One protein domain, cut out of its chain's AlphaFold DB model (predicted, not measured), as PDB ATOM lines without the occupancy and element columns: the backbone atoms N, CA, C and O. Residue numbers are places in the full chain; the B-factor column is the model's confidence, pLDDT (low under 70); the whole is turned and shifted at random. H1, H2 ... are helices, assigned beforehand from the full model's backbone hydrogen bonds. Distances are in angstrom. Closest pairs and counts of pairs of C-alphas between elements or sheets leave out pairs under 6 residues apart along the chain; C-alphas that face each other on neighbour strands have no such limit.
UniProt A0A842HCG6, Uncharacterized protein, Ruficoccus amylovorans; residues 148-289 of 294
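AT A GLANCE: This is residues 148 to 289 of the 294 residues of an uncharacterized protein of Ruficoccus amylovorans (UniProt A0A842HCG6). A rounded body of helices is built round its longest one, H3, in the middle: H7 packs along one side of it, H6 crosses it on the other, and H9 lies beyond H7. H8 joins H3, H7 and H9 in a loose up-and-down bundle, each helix running against the one before it in the chain, while H1 and H2 make a corner at one edge and H5 packs on residues 220 to 223 of H6. The printed part has 142 residues with nine named helices, H1 to H9 in that order, and no named strand: the class is all helix. It is compact, with a radius of gyration of the C-alphas of 14.2 A and spans of 37 by 35 by 28 A.

HOW THE PARTS SIT: H1, residues 148 to 159, and H2, residues 163 to 170, only just touch, and only at the corner, with 3 pairs of C-alphas within 8 A; their closest C-alphas are those of Leu 158 and Glu 164, 4.7 A apart. H2 touches residues 183 to 187 of H3, residues 180 to 196, at a steep tilt of 58 degrees, closest at the C-alphas of Phe 167 and Thr 183, 6.2 A. H3 is the hub. H4, residues 199 to 202, and H5, residues 207 to 214, touch only at the corner, closest at the C-alphas of Gln 201 and Leu 208, 6.2 A. H5 and H6, residues 220 to 233, form a helical hairpin at 41 degrees, closest at the C-alphas of Leu 212 and Val 223, 6.7 A. H6 touches H3 at a steep tilt of 63 degrees, closest at the C-alphas of Ser 194 and Ala 230, 4.5 A. H7, residues 240 to 250, touches H3 at a shallow tilt of 26 degrees, opposite ways, closest at the C-alphas of Ala 185 and Asp 250, 5.0 A. H8, residues 253 to 265, and H9, residues 274 to 287, form a hairpin that only just touches, with 3 pairs of C-alphas within 8 A; the closest are those of Ala 260 and His 281, 7.1 A. H7 touches H9, closest at the C-alphas of Ala 244 and Phe 280, 5.4 A. Every O i to N i+4 pair is within hydrogen-bond range in H1, H2, H3 and H5 to H9; H4 is too short for one.

IN THESE COORDINATES: H1 begins at C-alpha 148 (-18.428, -50.877, 8.197). H3 is 24.3 A long, H9 20.4 A, H6 20.0 A and H8 18.5 A. H9 ends at C-alpha 287 (-22.011, -31.909, -1.027).

THE WHOLE: The C-alphas of Ser 148 and Gly 205 are the two farthest apart, 44.1 A. The printed part has no cut and no long link. The mean pLDDT of the printed part is 89.2; residue 148 and residues 286 to 289 are under 70.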
ATOM      1  N   SER A 148     -18.451 -50.042   9.395       68.75
ATOM      2  CA  SER A 148     -18.428 -50.877   8.197       68.75
ATOM      3  C   SER A 148     -18.362 -50.033   6.931       68.75
ATOM      4  O   SER A 148     -17.627 -50.383   6.020       68.75
ATOM      5  N   GLU A 149     -19.053 -48.894   6.913       78.19
ATOM      6  CA  GLU A 149     -19.035 -47.956   5.793       78.19
ATOM      7  C   GLU A 149     -17.680 -47.245   5.685       78.19
ATOM      8  O   GLU A 149     -17.218 -47.006   4.579       78.19
ATOM      9  N   ARG A 150     -16.988 -46.950   6.796       81.50
ATOM     10  CA  ARG A 150     -15.633 -46.364   6.762       81.50
ATOM     11  C   ARG A 150     -14.570 -47.358   6.308       81.50
ATOM     12  O   ARG A 150     -13.678 -46.984   5.551       81.50
ATOM     13  N   GLU A 151     -14.622 -48.594   6.804       86.25
ATOM     14  CA  GLU A 151     -13.699 -49.650   6.374       86.25
ATOM     15  C   GLU A 151     -13.928 -49.984   4.894       86.25
ATOM     16  O   GLU A 151     -12.965 -50.125   4.142       86.25
ATOM     17  N   GLU A 152     -15.191 -50.041   4.464       87.69
ATOM     18  CA  GLU A 152     -15.572 -50.255   3.069       87.69
ATOM     19  C   GLU A 152     -15.173 -49.075   2.175       87.69
ATOM     20  O   GLU A 152     -14.549 -49.295   1.140       87.69
ATOM     21  N   ASP A 153     -15.435 -47.832   2.583       89.75
ATOM     22  CA  ASP A 153     -15.014 -46.627   1.856       89.75
ATOM     23  C   ASP A 153     -13.489 -46.577   1.690       89.75
ATOM     24  O   ASP A 153     -12.978 -46.276   0.608       89.75
ATOM     25  N   PHE A 154     -12.742 -46.940   2.736       93.00
ATOM     26  CA  PHE A 154     -11.288 -47.026   2.659       93.00
ATOM     27  C   PHE A 154     -10.816 -48.158   1.736       93.00
ATOM     28  O   PHE A 154      -9.866 -47.974   0.971       93.00
ATOM     29  N   ALA A 155     -11.484 -49.313   1.761       92.19
ATOM     30  CA  ALA A 155     -11.201 -50.408   0.839       92.19
ATOM     31  C   ALA A 155     -11.480 -50.002  -0.619       92.19
ATOM     32  O   ALA A 155     -10.663 -50.281  -1.496       92.19
ATOM     33  N   GLN A 156     -12.578 -49.285  -0.875       92.00
ATOM     34  CA  GLN A 156     -12.900 -48.723  -2.188       92.00
ATOM     35  C   GLN A 156     -11.849 -47.705  -2.642       92.00
ATOM     36  O   GLN A 156     -11.416 -47.753  -3.791       92.00
ATOM     37  N   PHE A 157     -11.378 -46.835  -1.741       95.12
ATOM     38  CA  PHE A 157     -10.272 -45.915  -2.017       95.12
ATOM     39  C   PHE A 157      -9.007 -46.672  -2.458       95.12
ATOM     40  O   PHE A 157      -8.410 -46.323  -3.473       95.12
ATOM     41  N   LEU A 158      -8.600 -47.722  -1.737       96.12
ATOM     42  CA  LEU A 158      -7.406 -48.500  -2.098       96.12
ATOM     43  C   LEU A 158      -7.584 -49.276  -3.410       96.12
ATOM     44  O   LEU A 158      -6.615 -49.435  -4.151       96.12
ATOM     45  N   ALA A 159      -8.809 -49.713  -3.710       95.00
ATOM     46  CA  ALA A 159      -9.149 -50.422  -4.939       95.00
ATOM     47  C   ALA A 159      -9.114 -49.533  -6.197       95.00
ATOM     48  O   ALA A 159      -9.128 -50.060  -7.313       95.00
ATOM     49  N   MET A 160      -9.053 -48.203  -6.053       95.44
ATOM     50  CA  MET A 160      -8.912 -47.309  -7.202       95.44
ATOM     51  C   MET A 160      -7.582 -47.565  -7.939       95.44
ATOM     52  O   MET A 160      -6.545 -47.787  -7.301       95.44
ATOM     53  N   PRO A 161      -7.560 -47.504  -9.286       96.06
ATOM     54  CA  PRO A 161      -6.363 -47.815 -10.065       96.06
ATOM     55  C   PRO A 161      -5.119 -47.035  -9.611       96.06
ATOM     56  O   PRO A 161      -5.094 -45.805  -9.623       96.06
ATOM     57  N   GLY A 162      -4.080 -47.768  -9.200       95.56
ATOM     58  CA  GLY A 162      -2.789 -47.222  -8.761       95.56
ATOM     59  C   GLY A 162      -2.732 -46.728  -7.308       95.56
ATOM     60  O   GLY A 162      -1.627 -46.507  -6.802       95.56
ATOM     61  N   PHE A 163      -3.868 -46.596  -6.613       97.25
ATOM     62  CA  PHE A 163      -3.930 -45.938  -5.301       97.25
ATOM     63  C   PHE A 163      -3.201 -46.722  -4.218       97.25
ATOM     64  O   PHE A 163      -2.382 -46.132  -3.520       97.25
ATOM     65  N   GLU A 164      -3.434 -48.031  -4.100       96.12
ATOM     66  CA  GLU A 164      -2.805 -48.865  -3.066       96.12
ATOM     67  C   GLU A 164      -1.275 -48.743  -3.071       96.12
ATOM     68  O   GLU A 164      -0.669 -48.404  -2.054       96.12
ATOM     69  N   LYS A 165      -0.644 -48.909  -4.238       95.56
ATOM     70  CA  LYS A 165       0.818 -48.852  -4.371       95.56
ATOM     71  C   LYS A 165       1.391 -47.483  -3.994       95.56
ATOM     72  O   LYS A 165       2.467 -47.398  -3.402       95.56
ATOM     73  N   ILE A 166       0.704 -46.400  -4.358       96.62
ATOM     74  CA  ILE A 166       1.129 -45.046  -3.985       96.62
ATOM     75  C   ILE A 166       0.906 -44.827  -2.495       96.62
ATOM     76  O   ILE A 166       1.798 -44.326  -1.817       96.62
ATOM     77  N   PHE A 167      -0.253 -45.220  -1.977       96.69
ATOM     78  CA  PHE A 167      -0.581 -45.097  -0.568       96.69
ATOM     79  C   PHE A 167       0.494 -45.771   0.290       96.69
ATOM     80  O   PHE A 167       1.061 -45.132   1.171       96.69
ATOM     81  N   GLU A 168       0.871 -47.005  -0.038       93.69
ATOM     82  CA  GLU A 168       1.948 -47.745   0.626       93.69
ATOM     83  C   GLU A 168       3.299 -47.034   0.587       93.69
ATOM     84  O   GLU A 168       4.033 -47.029   1.575       93.69
ATOM     85  N   HIS A 169       3.620 -46.395  -0.537       94.38
ATOM     86  CA  HIS A 169       4.878 -45.683  -0.715       94.38
ATOM     87  C   HIS A 169       4.976 -44.377   0.087       94.38
ATOM     88  O   HIS A 169       6.073 -43.853   0.257       94.38
ATOM     89  N   TYR A 170       3.863 -43.817   0.566       94.25
ATOM     90  CA  TYR A 170       3.862 -42.532   1.279       94.25
ATOM     91  C   TYR A 170       3.342 -42.618   2.717       94.25
ATOM     92  O   TYR A 170       3.678 -41.753   3.536       94.25
ATOM     93  N   TRP A 171       2.556 -43.643   3.038       94.38
ATOM     94  CA  TRP A 171       1.993 -43.865   4.364       94.38
ATOM     95  C   TRP A 171       3.079 -44.288   5.356       94.38
ATOM     96  O   TRP A 171       3.838 -45.226   5.108       94.38
ATOM     97  N   HIS A 172       3.188 -43.539   6.462       89.94
ATOM     98  CA  HIS A 172       4.252 -43.661   7.473       89.94
ATOM     99  C   HIS A 172       5.684 -43.737   6.937       89.94
ATOM    100  O   HIS A 172       6.581 -44.216   7.628       89.94
ATOM    101  N   GLN A 173       5.928 -43.216   5.733       88.00
ATOM    102  CA  GLN A 173       7.282 -43.183   5.198       88.00
ATOM    103  C   GLN A 173       8.051 -41.952   5.697       88.00
ATOM    104  O   GLN A 173       7.530 -40.822   5.658       88.00
ATOM    105  N   PRO A 174       9.309 -42.132   6.143       84.25
ATOM    106  CA  PRO A 174      10.167 -41.016   6.494       84.25
ATOM    107  C   PRO A 174      10.464 -40.165   5.246       84.25
ATOM    108  O   PRO A 174      10.493 -40.680   4.129       84.25
ATOM    109  N   PRO A 175      10.697 -38.851   5.400       84.38
ATOM    110  CA  PRO A 175      10.787 -38.116   6.662       84.38
ATOM    111  C   PRO A 175       9.437 -37.588   7.182       84.38
ATOM    112  O   PRO A 175       9.390 -37.011   8.264       84.38
ATOM    113  N   LYS A 176       8.345 -37.725   6.415       85.38
ATOM    114  CA  LYS A 176       7.074 -37.032   6.698       85.38
ATOM    115  C   LYS A 176       6.108 -37.829   7.575       85.38
ATOM    116  O   LYS A 176       5.240 -37.207   8.176       85.38
ATOM    117  N   ASN A 177       6.250 -39.157   7.643       86.69
ATOM    118  CA  ASN A 177       5.457 -40.066   8.483       86.69
ATOM    119  C   ASN A 177       3.954 -39.741   8.455       86.69
ATOM    120  O   ASN A 177       3.335 -39.425   9.474       86.69
ATOM    121  N   ARG A 178       3.381 -39.725   7.246       91.19
ATOM    122  CA  ARG A 178       1.993 -39.312   7.030       91.19
ATOM    123  C   ARG A 178       1.019 -40.325   7.617       91.19
ATOM    124  O   ARG A 178       1.185 -41.523   7.415       91.19
ATOM    125  N   THR A 179      -0.040 -39.815   8.240       90.62
ATOM    126  CA  THR A 179      -1.211 -40.611   8.632       90.62
ATOM    127  C   THR A 179      -2.022 -41.039   7.411       90.62
ATOM    128  O   THR A 179      -1.834 -40.496   6.314       90.62
ATOM    129  N   ASN A 180      -2.979 -41.947   7.610       92.00
ATOM    130  CA  ASN A 180      -3.982 -42.326   6.618       92.00
ATOM    131  C   ASN A 180      -4.593 -41.109   5.929       92.00
ATOM    132  O   ASN A 180      -4.389 -40.919   4.736       92.00
ATOM    133  N   ARG A 181      -5.277 -40.240   6.683       90.44
ATOM    134  CA  ARG A 181      -5.932 -39.039   6.148       90.44
ATOM    135  C   ARG A 181      -5.024 -38.163   5.284       90.44
ATOM    136  O   ARG A 181      -5.432 -37.719   4.217       90.44
ATOM    137  N   LEU A 182      -3.794 -37.900   5.736       92.50
ATOM    138  CA  LEU A 182      -2.851 -37.068   4.977       92.50
ATOM    139  C   LEU A 182      -2.358 -37.767   3.710       92.50
ATOM    140  O   LEU A 182      -2.122 -37.106   2.701       92.50
ATOM    141  N   THR A 183      -2.195 -39.088   3.762       95.88
ATOM    142  CA  THR A 183      -1.796 -39.883   2.600       95.88
ATOM    143  C   THR A 183      -2.937 -39.963   1.592       95.88
ATOM    144  O   THR A 183      -2.709 -39.659   0.427       95.88
ATOM    145  N   ARG A 184      -4.171 -40.250   2.033       96.00
ATOM    146  CA  ARG A 184      -5.370 -40.238   1.181       96.00
ATOM    147  C   ARG A 184      -5.532 -38.912   0.456       96.00
ATOM    148  O   ARG A 184      -5.601 -38.899  -0.764       96.00
ATOM    149  N   ALA A 185      -5.462 -37.799   1.187       95.44
ATOM    150  CA  ALA A 185      -5.514 -36.467   0.592       95.44
ATOM    151  C   ALA A 185      -4.432 -36.268  -0.485       95.44
ATOM    152  O   ALA A 185      -4.733 -35.767  -1.562       95.44
ATOM    153  N   LEU A 186      -3.187 -36.685  -0.232       96.75
ATOM    154  CA  LEU A 186      -2.103 -36.575  -1.213       96.75
ATOM    155  C   LEU A 186      -2.395 -37.381  -2.490       96.75
ATOM    156  O   LEU A 186      -2.241 -36.844  -3.586       96.75
ATOM    157  N   VAL A 187      -2.813 -38.645  -2.350       97.69
ATOM    158  CA  VAL A 187      -3.122 -39.524  -3.492       97.69
ATOM    159  C   VAL A 187      -4.312 -38.988  -4.281       97.69
ATOM    160  O   VAL A 187      -4.212 -38.841  -5.495       97.69
ATOM    161  N   THR A 188      -5.394 -38.614  -3.597       97.38
ATOM    162  CA  THR A 188      -6.610 -38.062  -4.205       97.38
ATOM    163  C   THR A 188      -6.317 -36.794  -5.001       97.38
ATOM    164  O   THR A 188      -6.706 -36.688  -6.163       97.38
ATOM    165  N   VAL A 189      -5.577 -35.842  -4.422       97.12
ATOM    166  CA  VAL A 189      -5.209 -34.610  -5.135       97.12
ATOM    167  C   VAL A 189      -4.327 -34.922  -6.342       97.12
ATOM    168  O   VAL A 189      -4.542 -34.357  -7.408       97.12
ATOM    169  N   ALA A 190      -3.366 -35.838  -6.219       97.12
ATOM    170  CA  ALA A 190      -2.519 -36.221  -7.345       97.12
ATOM    171  C   ALA A 190      -3.292 -36.930  -8.473       97.12
ATOM    172  O   ALA A 190      -2.996 -36.685  -9.640       97.12
ATOM    173  N   ALA A 191      -4.290 -37.755  -8.144       97.19
ATOM    174  CA  ALA A 191      -5.154 -38.421  -9.119       97.19
ATOM    175  C   ALA A 191      -6.039 -37.426  -9.886       97.19
ATOM    176  O   ALA A 191      -6.188 -37.514 -11.102       97.19
ATOM    177  N   ILE A 192      -6.575 -36.423  -9.185       96.00
ATOM    178  CA  ILE A 192      -7.294 -35.304  -9.807       96.00
ATOM    179  C   ILE A 192      -6.360 -34.542 -10.744       96.00
ATOM    180  O   ILE A 192      -6.706 -34.270 -11.889       96.00
ATOM    181  N   LEU A 193      -5.142 -34.251 -10.287       95.50
ATOM    182  CA  LEU A 193      -4.152 -33.582 -11.115       95.50
ATOM    183  C   LEU A 193      -3.816 -34.380 -12.383       95.50
ATOM    184  O   LEU A 193      -3.754 -33.785 -13.452       95.50
ATOM    185  N   SER A 194      -3.624 -35.697 -12.286       94.94
ATOM    186  CA  SER A 194      -3.331 -36.544 -13.452       94.94
ATOM    187  C   SER A 194      -4.504 -36.692 -14.415       94.94
ATOM    188  O   SER A 194      -4.285 -36.983 -15.584       94.94
ATOM    189  N   HIS A 195      -5.734 -36.534 -13.923       94.19
ATOM    190  CA  HIS A 195      -6.943 -36.633 -14.735       94.19
ATOM    191  C   HIS A 195      -7.219 -35.349 -15.528       94.19
ATOM    192  O   HIS A 195      -7.632 -35.419 -16.679       94.19
ATOM    193  N   PHE A 196      -6.979 -34.187 -14.912       93.69
ATOM    194  CA  PHE A 196      -7.323 -32.879 -15.475       93.69
ATOM    195  C   PHE A 196      -6.163 -32.166 -16.183       93.69
ATOM    196  O   PHE A 196      -6.410 -31.215 -16.918       93.69
ATOM    197  N   PHE A 197      -4.907 -32.570 -15.962       93.12
ATOM    198  CA  PHE A 197      -3.737 -31.855 -16.483       93.12
ATOM    199  C   PHE A 197      -2.724 -32.776 -17.162       93.12
ATOM    200  O   PHE A 197      -2.432 -33.882 -16.706       93.12
ATOM    201  N   THR A 198      -2.106 -32.249 -18.215       89.50
ATOM    202  CA  THR A 198      -1.082 -32.939 -19.001       89.50
ATOM    203  C   THR A 198       0.265 -33.022 -18.265       89.50
ATOM    204  O   THR A 198       0.618 -32.141 -17.467       89.50
ATOM    205  N   PRO A 199       1.126 -33.999 -18.602       86.31
ATOM    206  CA  PRO A 199       2.463 -34.126 -18.018       86.31
ATOM    207  C   PRO A 199       3.344 -32.882 -18.146       86.31
ATOM    208  O   PRO A 199       4.171 -32.585 -17.274       86.31
ATOM    209  N   GLN A 200       3.185 -32.150 -19.251       86.81
ATOM    210  CA  GLN A 200       3.920 -30.926 -19.548       86.81
ATOM    211  C   GLN A 200       3.603 -29.834 -18.519       86.81
ATOM    212  O   GLN A 200       4.505 -29.082 -18.141       86.81
ATOM    213  N   GLN A 201       2.374 -29.795 -18.001       88.88
ATOM    214  CA  GLN A 201       1.946 -28.829 -16.989       88.88
ATOM    215  C   GLN A 201       2.549 -29.109 -15.605       88.88
ATOM    216  O   GLN A 201       2.569 -28.215 -14.761       88.88
ATOM    217  N   PHE A 202       3.154 -30.275 -15.363       89.00
ATOM    218  CA  PHE A 202       3.898 -30.549 -14.124       89.00
ATOM    219  C   PHE A 202       5.363 -30.080 -14.159       89.00
ATOM    220  O   PHE A 202       6.108 -30.309 -13.198       89.00
ATOM    221  N   LYS A 203       5.831 -29.471 -15.258       87.38
ATOM    222  CA  LYS A 203       7.197 -28.925 -15.358       87.38
ATOM    223  C   LYS A 203       7.370 -27.694 -14.462       87.38
ATOM    224  O   LYS A 203       6.417 -26.981 -14.157       87.38
ATOM    225  N   ARG A 204       8.609 -27.433 -14.024       83.25
ATOM    226  CA  ARG A 204       8.935 -26.257 -13.197       83.25
ATOM    227  C   ARG A 204       8.517 -24.962 -13.901       83.25
ATOM    228  O   ARG A 204       8.727 -24.824 -15.099       83.25
ATOM    229  N   GLY A 205       7.965 -24.025 -13.130       79.75
ATOM    230  CA  GLY A 205       7.521 -22.720 -13.631       79.75
ATOM    231  C   GLY A 205       6.155 -22.719 -14.321       79.75
ATOM    232  O   GLY A 205       5.738 -21.668 -14.791       79.75
ATOM    233  N   SER A 206       5.444 -23.851 -14.380       89.50
ATOM    234  CA  SER A 206       4.094 -23.889 -14.944       89.50
ATOM    235  C   SER A 206       3.077 -23.115 -14.097       89.50
ATOM    236  O   SER A 206       3.215 -23.009 -12.873       89.50
ATOM    237  N   ALA A 207       2.010 -22.639 -14.748       89.62
ATOM    238  CA  ALA A 207       0.865 -22.022 -14.078       89.62
ATOM    239  C   ALA A 207       0.244 -22.961 -13.032       89.62
ATOM    240  O   ALA A 207      -0.082 -22.524 -11.932       89.62
ATOM    241  N   LEU A 208       0.193 -24.265 -13.323       92.62
ATOM    242  CA  LEU A 208      -0.275 -25.285 -12.389       92.62
ATOM    243  C   LEU A 208       0.542 -25.294 -11.089       92.62
ATOM    244  O   LEU A 208      -0.012 -25.201  -9.996       92.62
ATOM    245  N   ARG A 209       1.876 -25.355 -11.183       93.94
ATOM    246  CA  ARG A 209       2.735 -25.330  -9.988       93.94
ATOM    247  C   ARG A 209       2.653 -23.996  -9.255       93.94
ATOM    248  O   ARG A 209       2.697 -23.983  -8.027       93.94
ATOM    249  N   ALA A 210       2.526 -22.889  -9.987       91.94
ATOM    250  CA  ALA A 210       2.312 -21.576  -9.389       91.94
ATOM    251  C   ALA A 210       0.993 -21.532  -8.599       91.94
ATOM    252  O   ALA A 210       0.989 -21.036  -7.475       91.94
ATOM    253  N   HIS A 211      -0.083 -22.127  -9.120       93.44
ATOM    254  CA  HIS A 211      -1.376 -22.217  -8.444       93.44
ATOM    255  C   HIS A 211      -1.300 -23.093  -7.182       93.44
ATOM    256  O   HIS A 211      -1.693 -22.655  -6.099       93.44
ATOM    257  N   LEU A 212      -0.693 -24.284  -7.278       94.06
ATOM    258  CA  LEU A 212      -0.505 -25.186  -6.133       94.06
ATOM    259  C   LEU A 212       0.282 -24.530  -4.981       94.06
ATOM    260  O   LEU A 212       0.004 -24.790  -3.809       94.06
ATOM    261  N   LYS A 213       1.246 -23.655  -5.286       93.69
ATOM    262  CA  LYS A 213       2.003 -22.912  -4.264       93.69
ATOM    263  C   LYS A 213       1.281 -21.654  -3.781       93.69
ATOM    264  O   LYS A 213       1.249 -21.389  -2.583       93.69
ATOM    265  N   GLY A 214       0.753 -20.854  -4.701       89.81
ATOM    266  CA  GLY A 214       0.215 -19.524  -4.418       89.81
ATOM    267  C   GLY A 214      -1.188 -19.548  -3.821       89.81
ATOM    268  O   GLY A 214      -1.459 -18.794  -2.892       89.81
ATOM    269  N   VAL A 215      -2.049 -20.435  -4.323       90.62
ATOM    270  CA  VAL A 215      -3.466 -20.532  -3.939       90.62
ATOM    271  C   VAL A 215      -3.685 -21.698  -2.976       90.62
ATOM    272  O   VAL A 215      -4.273 -21.519  -1.908       90.62
ATOM    273  N   CYS A 216      -3.150 -22.884  -3.295       89.69
ATOM    274  CA  CYS A 216      -3.278 -24.055  -2.418       89.69
ATOM    275  C   CYS A 216      -2.299 -24.041  -1.233       89.69
ATOM    276  O   CYS A 216      -2.468 -24.815  -0.295       89.69
ATOM    277  N   HIS A 217      -1.293 -23.156  -1.240       91.19
ATOM    278  CA  HIS A 217      -0.271 -23.039  -0.190       91.19
ATOM    279  C   HIS A 217       0.479 -24.341   0.116       91.19
ATOM    280  O   HIS A 217       0.951 -24.556   1.237       91.19
ATOM    281  N   PHE A 218       0.619 -25.221  -0.873       93.25
ATOM    282  CA  PHE A 218       1.430 -26.413  -0.710       93.25
ATOM    283  C   PHE A 218       2.918 -26.056  -0.686       93.25
ATOM    284  O   PHE A 218       3.397 -25.204  -1.436       93.25
ATOM    285  N   SER A 219       3.663 -26.734   0.193       93.25
ATOM    286  CA  SER A 219       5.122 -26.611   0.247       93.25
ATOM    287  C   SER A 219       5.760 -27.086  -1.059       93.25
ATOM    288  O   SER A 219       5.194 -27.940  -1.742       93.25
ATOM    289  N   ASP A 220       6.969 -26.614  -1.370       93.38
ATOM    290  CA  ASP A 220       7.721 -27.082  -2.544       93.38
ATOM    291  C   ASP A 220       7.837 -28.608  -2.600       93.38
ATOM    292  O   ASP A 220       7.544 -29.215  -3.627       93.38
ATOM    293  N   ALA A 221       8.156 -29.231  -1.464       92.81
ATOM    294  CA  ALA A 221       8.253 -30.680  -1.365       92.81
ATOM    295  C   ALA A 221       6.911 -31.379  -1.640       92.81
ATOM    296  O   ALA A 221       6.893 -32.438  -2.255       92.81
ATOM    297  N   THR A 222       5.790 -30.809  -1.184       93.50
ATOM    298  CA  THR A 222       4.451 -31.361  -1.458       93.50
ATOM    299  C   THR A 222       4.085 -31.220  -2.932       93.50
ATOM    300  O   THR A 222       3.531 -32.148  -3.507       93.50
ATOM    301  N   VAL A 223       4.408 -30.087  -3.561       95.56
ATOM    302  CA  VAL A 223       4.156 -29.884  -4.995       95.56
ATOM    303  C   VAL A 223       4.983 -30.852  -5.839       95.56
ATOM    304  O   VAL A 223       4.468 -31.408  -6.804       95.56
ATOM    305  N   ASP A 224       6.242 -31.095  -5.471       94.62
ATOM    306  CA  ASP A 224       7.081 -32.081  -6.154       94.62
ATOM    307  C   ASP A 224       6.525 -33.503  -6.044       94.62
ATOM    308  O   ASP A 224       6.443 -34.190  -7.062       94.62
ATOM    309  N   GLU A 225       6.074 -33.919  -4.858       95.31
ATOM    310  CA  GLU A 225       5.417 -35.218  -4.672       95.31
ATOM    311  C   GLU A 225       4.109 -35.314  -5.460       95.31
ATOM    312  O   GLU A 225       3.892 -36.309  -6.139       95.31
ATOM    313  N   LEU A 226       3.256 -34.285  -5.429       96.38
ATOM    314  CA  LEU A 226       2.009 -34.261  -6.202       96.38
ATOM    315  C   LEU A 226       2.279 -34.426  -7.700       96.38
ATOM    316  O   LEU A 226       1.622 -35.228  -8.355       96.38
ATOM    317  N   CYS A 227       3.270 -33.712  -8.238       95.06
ATOM    318  CA  CYS A 227       3.673 -33.845  -9.634       95.06
ATOM    319  C   CYS A 227       4.262 -35.228  -9.956       95.06
ATOM    320  O   CYS A 227       4.040 -35.743 -11.047       95.06
ATOM    321  N   ASP A 228       5.049 -35.817  -9.055       94.94
ATOM    322  CA  ASP A 228       5.605 -37.161  -9.244       94.94
ATOM    323  C   ASP A 228       4.507 -38.233  -9.236       94.94
ATOM    324  O   ASP A 228       4.451 -39.081 -10.128       94.94
ATOM    325  N   ILE A 229       3.591 -38.156  -8.272       96.88
ATOM    326  CA  ILE A 229       2.459 -39.074  -8.158       96.88
ATOM    327  C   ILE A 229       1.521 -38.921  -9.356       96.88
ATOM    328  O   ILE A 229       1.148 -39.928  -9.948       96.88
ATOM    329  N   ALA A 230       1.192 -37.693  -9.768       96.06
ATOM    330  CA  ALA A 230       0.320 -37.458 -10.916       96.06
ATOM    331  C   ALA A 230       0.879 -38.101 -12.198       96.06
ATOM    332  O   ALA A 230       0.152 -38.761 -12.930       96.06
ATOM    333  N   ARG A 231       2.197 -38.021 -12.432       93.69
ATOM    334  CA  ARG A 231       2.832 -38.725 -13.563       93.69
ATOM    335  C   ARG A 231       2.744 -40.246 -13.445       93.69
ATOM    336  O   ARG A 231       2.578 -40.923 -14.450       93.69
ATOM    337  N   LYS A 232       2.843 -40.800 -12.232       94.62
ATOM    338  CA  LYS A 232       2.660 -42.245 -11.995       94.62
ATOM    339  C   LYS A 232       1.218 -42.700 -12.234       94.62
ATOM    340  O   LYS A 232       1.012 -43.876 -12.511       94.62
ATOM    341  N   LEU A 233       0.252 -41.791 -12.114       95.31
ATOM    342  CA  LEU A 233      -1.173 -42.059 -12.294       95.31
ATOM    343  C   LEU A 233      -1.705 -41.725 -13.694       95.31
ATOM    344  O   LEU A 233      -2.828 -42.091 -14.009       95.31
ATOM    345  N   GLU A 234      -0.906 -41.092 -14.553       90.56
ATOM    346  CA  GLU A 234      -1.317 -40.601 -15.879       90.56
ATOM    347  C   GLU A 234      -1.926 -41.682 -16.793       90.56
ATOM    348  O   GLU A 234      -2.808 -41.401 -17.606       90.56
ATOM    349  N   SER A 235      -1.461 -42.929 -16.669       90.00
ATOM    350  CA  SER A 235      -1.967 -44.058 -17.459       90.00
ATOM    351  C   SER A 235      -3.312 -44.602 -16.973       90.00
ATOM    352  O   SER A 235      -3.839 -45.542 -17.567       90.00
ATOM    353  N   HIS A 236      -3.841 -44.082 -15.867       91.25
ATOM    354  CA  HIS A 236      -5.109 -44.506 -15.297       91.25
ATOM    355  C   HIS A 236      -6.207 -43.502 -15.628       91.25
ATOM    356  O   HIS A 236      -6.019 -42.290 -15.552       91.25
ATOM    357  N   TRP A 237      -7.376 -44.032 -15.975       84.25
ATOM    358  CA  TRP A 237      -8.583 -43.241 -16.148       84.25
ATOM    359  C   TRP A 237      -9.522 -43.500 -14.978       84.25
ATOM    360  O   TRP A 237      -9.723 -44.650 -14.580       84.25
ATOM    361  N   TYR A 238     -10.086 -42.430 -14.436       90.19
ATOM    362  CA  TYR A 238     -10.978 -42.465 -13.287       90.19
ATOM    363  C   TYR A 238     -12.344 -41.935 -13.694       90.19
ATOM    364  O   TYR A 238     -12.449 -41.129 -14.615       90.19
ATOM    365  N   GLN A 239     -13.385 -42.364 -12.986       88.81
ATOM    366  CA  GLN A 239     -14.671 -41.688 -13.074       88.81
ATOM    367  C   GLN A 239     -14.563 -40.333 -12.376       88.81
ATOM    368  O   GLN A 239     -14.130 -40.244 -11.224       88.81
ATOM    369  N   THR A 240     -14.970 -39.275 -13.067       89.06
ATOM    370  CA  THR A 240     -14.851 -37.899 -12.573       89.06
ATOM    371  C   THR A 240     -15.648 -37.677 -11.286       89.06
ATOM    372  O   THR A 240     -15.170 -37.015 -10.362       89.06
ATOM    373  N   ALA A 241     -16.822 -38.307 -11.179       85.75
ATOM    374  CA  ALA A 241     -17.649 -38.268  -9.975       85.75
ATOM    375  C   ALA A 241     -16.959 -38.925  -8.766       85.75
ATOM    376  O   ALA A 241     -16.997 -38.371  -7.666       85.75
ATOM    377  N   ASP A 242     -16.260 -40.047  -8.972       88.12
ATOM    378  CA  ASP A 242     -15.516 -40.725  -7.906       88.12
ATOM    379  C   ASP A 242     -14.371 -39.842  -7.406       88.12
ATOM    380  O   ASP A 242     -14.188 -39.691  -6.200       88.12
ATOM    381  N   LEU A 243     -13.625 -39.194  -8.308       91.00
ATOM    382  CA  LEU A 243     -12.560 -38.263  -7.924       91.00
ATOM    383  C   LEU A 243     -13.092 -37.049  -7.152       91.00
ATOM    384  O   LEU A 243     -12.480 -36.639  -6.162       91.00
ATOM    385  N   ALA A 244     -14.231 -36.490  -7.568       86.38
ATOM    386  CA  ALA A 244     -14.887 -35.400  -6.851       86.38
ATOM    387  C   ALA A 244     -15.352 -35.842  -5.451       86.38
ATOM    388  O   ALA A 244     -15.088 -35.151  -4.463       86.38
ATOM    389  N   TYR A 245     -15.948 -37.034  -5.335       87.19
ATOM    390  CA  TYR A 245     -16.302 -37.632  -4.048       87.19
ATOM    391  C   TYR A 245     -15.069 -37.838  -3.154       87.19
ATOM    392  O   TYR A 245     -15.069 -37.435  -1.990       87.19
ATOM    393  N   ARG A 246     -13.970 -38.389  -3.686       91.12
ATOM    394  CA  ARG A 246     -12.724 -38.560  -2.922       91.12
ATOM    395  C   ARG A 246     -12.173 -37.220  -2.451       91.12
ATOM    396  O   ARG A 246     -11.751 -37.102  -1.300       91.12
ATOM    397  N   LEU A 247     -12.229 -36.179  -3.286       89.12
ATOM    398  CA  LEU A 247     -11.826 -34.830  -2.884       89.12
ATOM    399  C   LEU A 247     -12.637 -34.348  -1.670       89.12
ATOM    400  O   LEU A 247     -12.059 -33.800  -0.724       89.12
ATOM    401  N   LEU A 248     -13.950 -34.593  -1.666       84.31
ATOM    402  CA  LEU A 248     -14.855 -34.259  -0.562       84.31
ATOM    403  C   LEU A 248     -14.570 -35.047   0.714       84.31
ATOM    404  O   LEU A 248     -14.637 -34.477   1.801       84.31
ATOM    405  N   VAL A 249     -14.254 -36.333   0.625       84.31
ATOM    406  CA  VAL A 249     -14.038 -37.157   1.822       84.31
ATOM    407  C   VAL A 249     -12.642 -36.937   2.408       84.31
ATOM    408  O   VAL A 249     -12.493 -36.748   3.619       84.31
ATOM    409  N   ASP A 250     -11.613 -36.894   1.563       88.69
ATOM    410  CA  ASP A 250     -10.228 -37.017   2.021       88.69
ATOM    411  C   ASP A 250      -9.581 -35.673   2.382       88.69
ATOM    412  O   ASP A 250      -8.709 -35.605   3.257       88.69
ATOM    413  N   THR A 251      -9.991 -34.575   1.738       86.69
ATOM    414  CA  THR A 251      -9.291 -33.282   1.856       86.69
ATOM    415  C   THR A 251     -10.023 -32.273   2.738       86.69
ATOM    416  O   THR A 251     -11.184 -32.453   3.109       86.69
ATOM    417  N   ARG A 252      -9.350 -31.184   3.129       86.25
ATOM    418  CA  ARG A 252      -9.970 -30.112   3.928       86.25
ATOM    419  C   ARG A 252     -10.814 -29.203   3.031       86.25
ATOM    420  O   ARG A 252     -10.404 -28.975   1.900       86.25
ATOM    421  N   PRO A 253     -11.898 -28.580   3.535       85.19
ATOM    422  CA  PRO A 253     -12.761 -27.709   2.727       85.19
ATOM    423  C   PRO A 253     -12.014 -26.656   1.897       85.19
ATOM    424  O   PRO A 253     -12.319 -26.458   0.727       85.19
ATOM    425  N   ARG A 254     -10.975 -26.034   2.471       86.69
ATOM    426  CA  ARG A 254     -10.135 -25.058   1.762       86.69
ATOM    427  C   ARG A 254      -9.401 -25.660   0.562       86.69
ATOM    428  O   ARG A 254      -9.369 -25.042  -0.494       86.69
ATOM    429  N   ASP A 255      -8.825 -26.848   0.725       87.38
ATOM    430  CA  ASP A 255      -8.085 -27.517  -0.348       87.38
ATOM    431  C   ASP A 255      -9.037 -27.892  -1.492       87.38
ATOM    432  O   ASP A 255      -8.689 -27.708  -2.655       87.38
ATOM    433  N   ARG A 256     -10.268 -28.314  -1.162       88.56
ATOM    434  CA  ARG A 256     -11.328 -28.611  -2.143       88.56
ATOM    435  C   ARG A 256     -11.651 -27.399  -3.007       88.56
ATOM    436  O   ARG A 256     -11.617 -27.504  -4.226       88.56
ATOM    437  N   LEU A 257     -11.924 -26.254  -2.374       88.38
ATOM    438  CA  LEU A 257     -12.262 -25.011  -3.073       88.38
ATOM    439  C   LEU A 257     -11.123 -24.545  -3.979       88.38
ATOM    440  O   LEU A 257     -11.354 -24.188  -5.129       88.38
ATOM    441  N   ASN A 258      -9.891 -24.597  -3.473       91.31
ATOM    442  CA  ASN A 258      -8.717 -24.197  -4.236       91.31
ATOM    443  C   ASN A 258      -8.485 -25.109  -5.451       91.31
ATOM    444  O   ASN A 258      -8.184 -24.626  -6.537       91.31
ATOM    445  N   ILE A 259      -8.657 -26.424  -5.294       92.69
ATOM    446  CA  ILE A 259      -8.516 -27.385  -6.398       92.69
ATOM    447  C   ILE A 259      -9.654 -27.238  -7.412       92.69
ATOM    448  O   ILE A 259      -9.403 -27.284  -8.614       92.69
ATOM    449  N   ALA A 260     -10.885 -27.017  -6.953       90.12
ATOM    450  CA  ALA A 260     -12.016 -26.752  -7.833       90.12
ATOM    451  C   ALA A 260     -11.786 -25.481  -8.667       90.12
ATOM    452  O   ALA A 260     -11.967 -25.496  -9.881       90.12
ATOM    453  N   GLU A 261     -11.327 -24.395  -8.042       89.81
ATOM    454  CA  GLU A 261     -10.993 -23.155  -8.754       89.81
ATOM    455  C   GLU A 261      -9.867 -23.358  -9.774       89.81
ATOM    456  O   GLU A 261      -9.920 -22.841 -10.889       89.81
ATOM    457  N   MET A 262      -8.862 -24.159  -9.430       91.88
ATOM    458  CA  MET A 262      -7.777 -24.514 -10.340       91.88
ATOM    459  C   MET A 262      -8.285 -25.222 -11.606       91.88
ATOM    460  O   MET A 262      -7.879 -24.860 -12.706       91.88
ATOM    461  N   ILE A 263      -9.192 -26.197 -11.469       91.31
ATOM    462  CA  ILE A 263      -9.788 -26.936 -12.602       91.31
ATOM    463  C   ILE A 263     -10.671 -26.026 -13.467       91.31
ATOM    464  O   ILE A 263     -10.749 -26.198 -14.683       91.31
ATOM    465  N   ARG A 264     -11.308 -25.027 -12.852       87.94
ATOM    466  CA  ARG A 264     -12.130 -24.035 -13.552       87.94
ATOM    467  C   ARG A 264     -11.300 -23.060 -14.389       87.94
ATOM    468  O   ARG A 264     -11.731 -22.670 -15.471       87.94
ATOM    469  N   THR A 265     -10.147 -22.637 -13.871       86.62
ATOM    470  CA  THR A 265      -9.391 -21.485 -14.395       86.62
ATOM    471  C   THR A 265      -8.211 -21.838 -15.285       86.62
ATOM    472  O   THR A 265      -7.776 -20.990 -16.062       86.62
ATOM    473  N   LEU A 266      -7.665 -23.046 -15.169       88.00
ATOM    474  CA  LEU A 266      -6.511 -23.469 -15.953       88.00
ATOM    475  C   LEU A 266      -6.925 -24.285 -17.181       88.00
ATOM    476  O   LEU A 266      -7.974 -24.932 -17.201       88.00
ATOM    477  N   ASP A 267      -6.053 -24.269 -18.191       85.88
ATOM    478  CA  ASP A 267      -6.173 -25.136 -19.362       85.88
ATOM    479  C   ASP A 267      -6.075 -26.601 -18.927       85.88
ATOM    480  O   ASP A 267      -5.181 -26.969 -18.156       85.88
ATOM    481  N   LEU A 268      -6.996 -27.426 -19.415       87.06
ATOM    482  CA  LEU A 268      -7.076 -28.843 -19.072       87.06
ATOM    483  C   LEU A 268      -6.393 -29.711 -20.128       87.06
ATOM    484  O   LEU A 268      -6.072 -29.252 -21.225       87.06
ATOM    485  N   ASP A 269      -6.165 -30.972 -19.778       82.31
ATOM    486  CA  ASP A 269      -5.813 -32.014 -20.736       82.31
ATOM    487  C   ASP A 269      -6.894 -32.110 -21.826       82.31
ATOM    488  O   ASP A 269      -8.086 -32.071 -21.533       82.31
ATOM    489  N   GLU A 270      -6.482 -32.256 -23.087       81.50
ATOM    490  CA  GLU A 270      -7.393 -32.387 -24.235       81.50
ATOM    491  C   GLU A 270      -8.318 -33.609 -24.121       81.50
ATOM    492  O   GLU A 270      -9.360 -33.670 -24.771       81.50
ATOM    493  N   ARG A 271      -7.936 -34.595 -23.300       81.81
ATOM    494  CA  ARG A 271      -8.756 -35.771 -22.990       81.81
ATOM    495  C   ARG A 271      -9.892 -35.461 -22.017       81.81
ATOM    496  O   ARG A 271     -10.833 -36.247 -21.946       81.81
ATOM    497  N   THR A 272      -9.802 -34.373 -21.257       84.00
ATOM    498  CA  THR A 272     -10.846 -33.955 -20.324       84.00
ATOM    499  C   THR A 272     -11.932 -33.187 -21.070       84.00
ATOM    500  O   THR A 272     -11.655 -32.237 -21.800       84.00
ATOM    501  N   THR A 273     -13.187 -33.578 -20.867       84.19
ATOM    502  CA  THR A 273     -14.333 -32.931 -21.511       84.19
ATOM    503  C   THR A 273     -14.907 -31.798 -20.655       84.19
ATOM    504  O   THR A 273     -14.727 -31.755 -19.435       84.19
ATOM    505  N   ASP A 274     -15.670 -30.890 -21.271       85.00
ATOM    506  CA  ASP A 274     -16.465 -29.906 -20.519       85.00
ATOM    507  C   ASP A 274     -17.477 -30.588 -19.579       85.00
ATOM    508  O   ASP A 274     -17.780 -30.063 -18.506       85.00
ATOM    509  N   GLU A 275     -17.954 -31.785 -19.943       87.06
ATOM    510  CA  GLU A 275     -18.849 -32.587 -19.105       87.06
ATOM    511  C   GLU A 275     -18.130 -33.133 -17.863       87.06
ATOM    512  O   GLU A 275     -18.723 -33.160 -16.787       87.06
ATOM    513  N   ASP A 276     -16.844 -33.487 -17.958       86.50
ATOM    514  CA  ASP A 276     -16.039 -33.873 -16.792       86.50
ATOM    515  C   ASP A 276     -15.910 -32.702 -15.820       86.50
ATOM    516  O   ASP A 276     -16.164 -32.837 -14.622       86.50
ATOM    517  N   ARG A 277     -15.583 -31.514 -16.336       86.31
ATOM    518  CA  ARG A 277     -15.512 -30.294 -15.523       86.31
ATOM    519  C   ARG A 277     -16.850 -30.011 -14.838       86.31
ATOM    520  O   ARG A 277     -16.876 -29.716 -13.644       86.31
ATOM    521  N   LYS A 278     -17.954 -30.116 -15.579       87.81
ATOM    522  CA  LYS A 278     -19.308 -29.911 -15.060       87.81
ATOM    523  C   LYS A 278     -19.656 -30.932 -13.974       87.81
ATOM    524  O   LYS A 278     -19.961 -30.526 -12.858       87.81
ATOM    525  N   THR A 279     -19.502 -32.225 -14.259       86.75
ATOM    526  CA  THR A 279     -19.733 -33.333 -13.315       86.75
ATOM    527  C   THR A 279     -18.928 -33.148 -12.032       86.75
ATOM    528  O   THR A 279     -19.445 -33.314 -10.928       86.75
ATOM    529  N   PHE A 280     -17.652 -32.775 -12.162       88.19
ATOM    530  CA  PHE A 280     -16.779 -32.544 -11.020       88.19
ATOM    531  C   PHE A 280     -17.329 -31.451 -10.099       88.19
ATOM    532  O   PHE A 280     -17.399 -31.646  -8.889       88.19
ATOM    533  N   HIS A 281     -17.753 -30.318 -10.663       86.94
ATOM    534  CA  HIS A 281     -18.324 -29.220  -9.885       86.94
ATOM    535  C   HIS A 281     -19.701 -29.550  -9.304       86.94
ATOM    536  O   HIS A 281     -19.918 -29.277  -8.129       86.94
ATOM    537  N   GLU A 282     -20.583 -30.208 -10.060       84.38
ATOM    538  CA  GLU A 282     -21.905 -30.623  -9.570       84.38
ATOM    539  C   GLU A 282     -21.797 -31.499  -8.315       84.38
ATOM    540  O   GLU A 282     -22.489 -31.259  -7.326       84.38
ATOM    541  N   VAL A 283     -20.878 -32.470  -8.303       77.62
ATOM    542  CA  VAL A 283     -20.645 -33.316  -7.122       77.62
ATOM    543  C   VAL A 283     -20.155 -32.491  -5.925       77.62
ATOM    544  O   VAL A 283     -20.603 -32.713  -4.797       77.62
ATOM    545  N   LEU A 284     -19.262 -31.522  -6.146       77.69
ATOM    546  CA  LEU A 284     -18.767 -30.649  -5.075       77.69
ATOM    547  C   LEU A 284     -19.852 -29.711  -4.522       77.69
ATOM    548  O   LEU A 284     -19.879 -29.460  -3.311       77.69
ATOM    549  N   ASP A 285     -20.746 -29.225  -5.378       75.81
ATOM    550  CA  ASP A 285     -21.814 -28.290  -5.020       75.81
ATOM    551  C   ASP A 285     -22.949 -28.995  -4.259       75.81
ATOM    552  O   ASP A 285     -23.403 -28.496  -3.223       75.81
ATOM    553  N   LEU A 286     -23.330 -30.207  -4.693       69.00
ATOM    554  CA  LEU A 286     -24.295 -31.067  -3.994       69.00
ATOM    555  C   LEU A 286     -23.853 -31.359  -2.554       69.00
ATOM    556  O   LEU A 286     -24.653 -31.289  -1.622       69.00
ATOM    557  N   ALA A 287     -22.563 -31.626  -2.349       59.00
ATOM    558  CA  ALA A 287     -22.011 -31.909  -1.027       59.00
ATOM    559  C   ALA A 287     -21.807 -30.659  -0.148       59.00
ATOM    560  O   ALA A 287     -21.638 -30.785   1.066       59.00
ATOM    561  N   SER A 288     -21.822 -29.458  -0.735       56.16
ATOM    562  CA  SER A 288     -21.652 -28.184  -0.020       56.16
ATOM    563  C   SER A 288     -22.980 -27.582   0.466       56.16
ATOM    564  O   SER A 288     -22.972 -26.535   1.116       56.16
ATOM    565  N   GLY A 289     -24.119 -28.226   0.175       51.19
ATOM    566  CA  GLY A 289     -25.451 -27.746   0.559       51.19
ATOM    567  C   GLY A 289     -25.899 -26.484  -0.188       51.19
ATOM    568  O   GLY A 289     -26.818 -25.806   0.261       51.19
TER     569      GLY A 289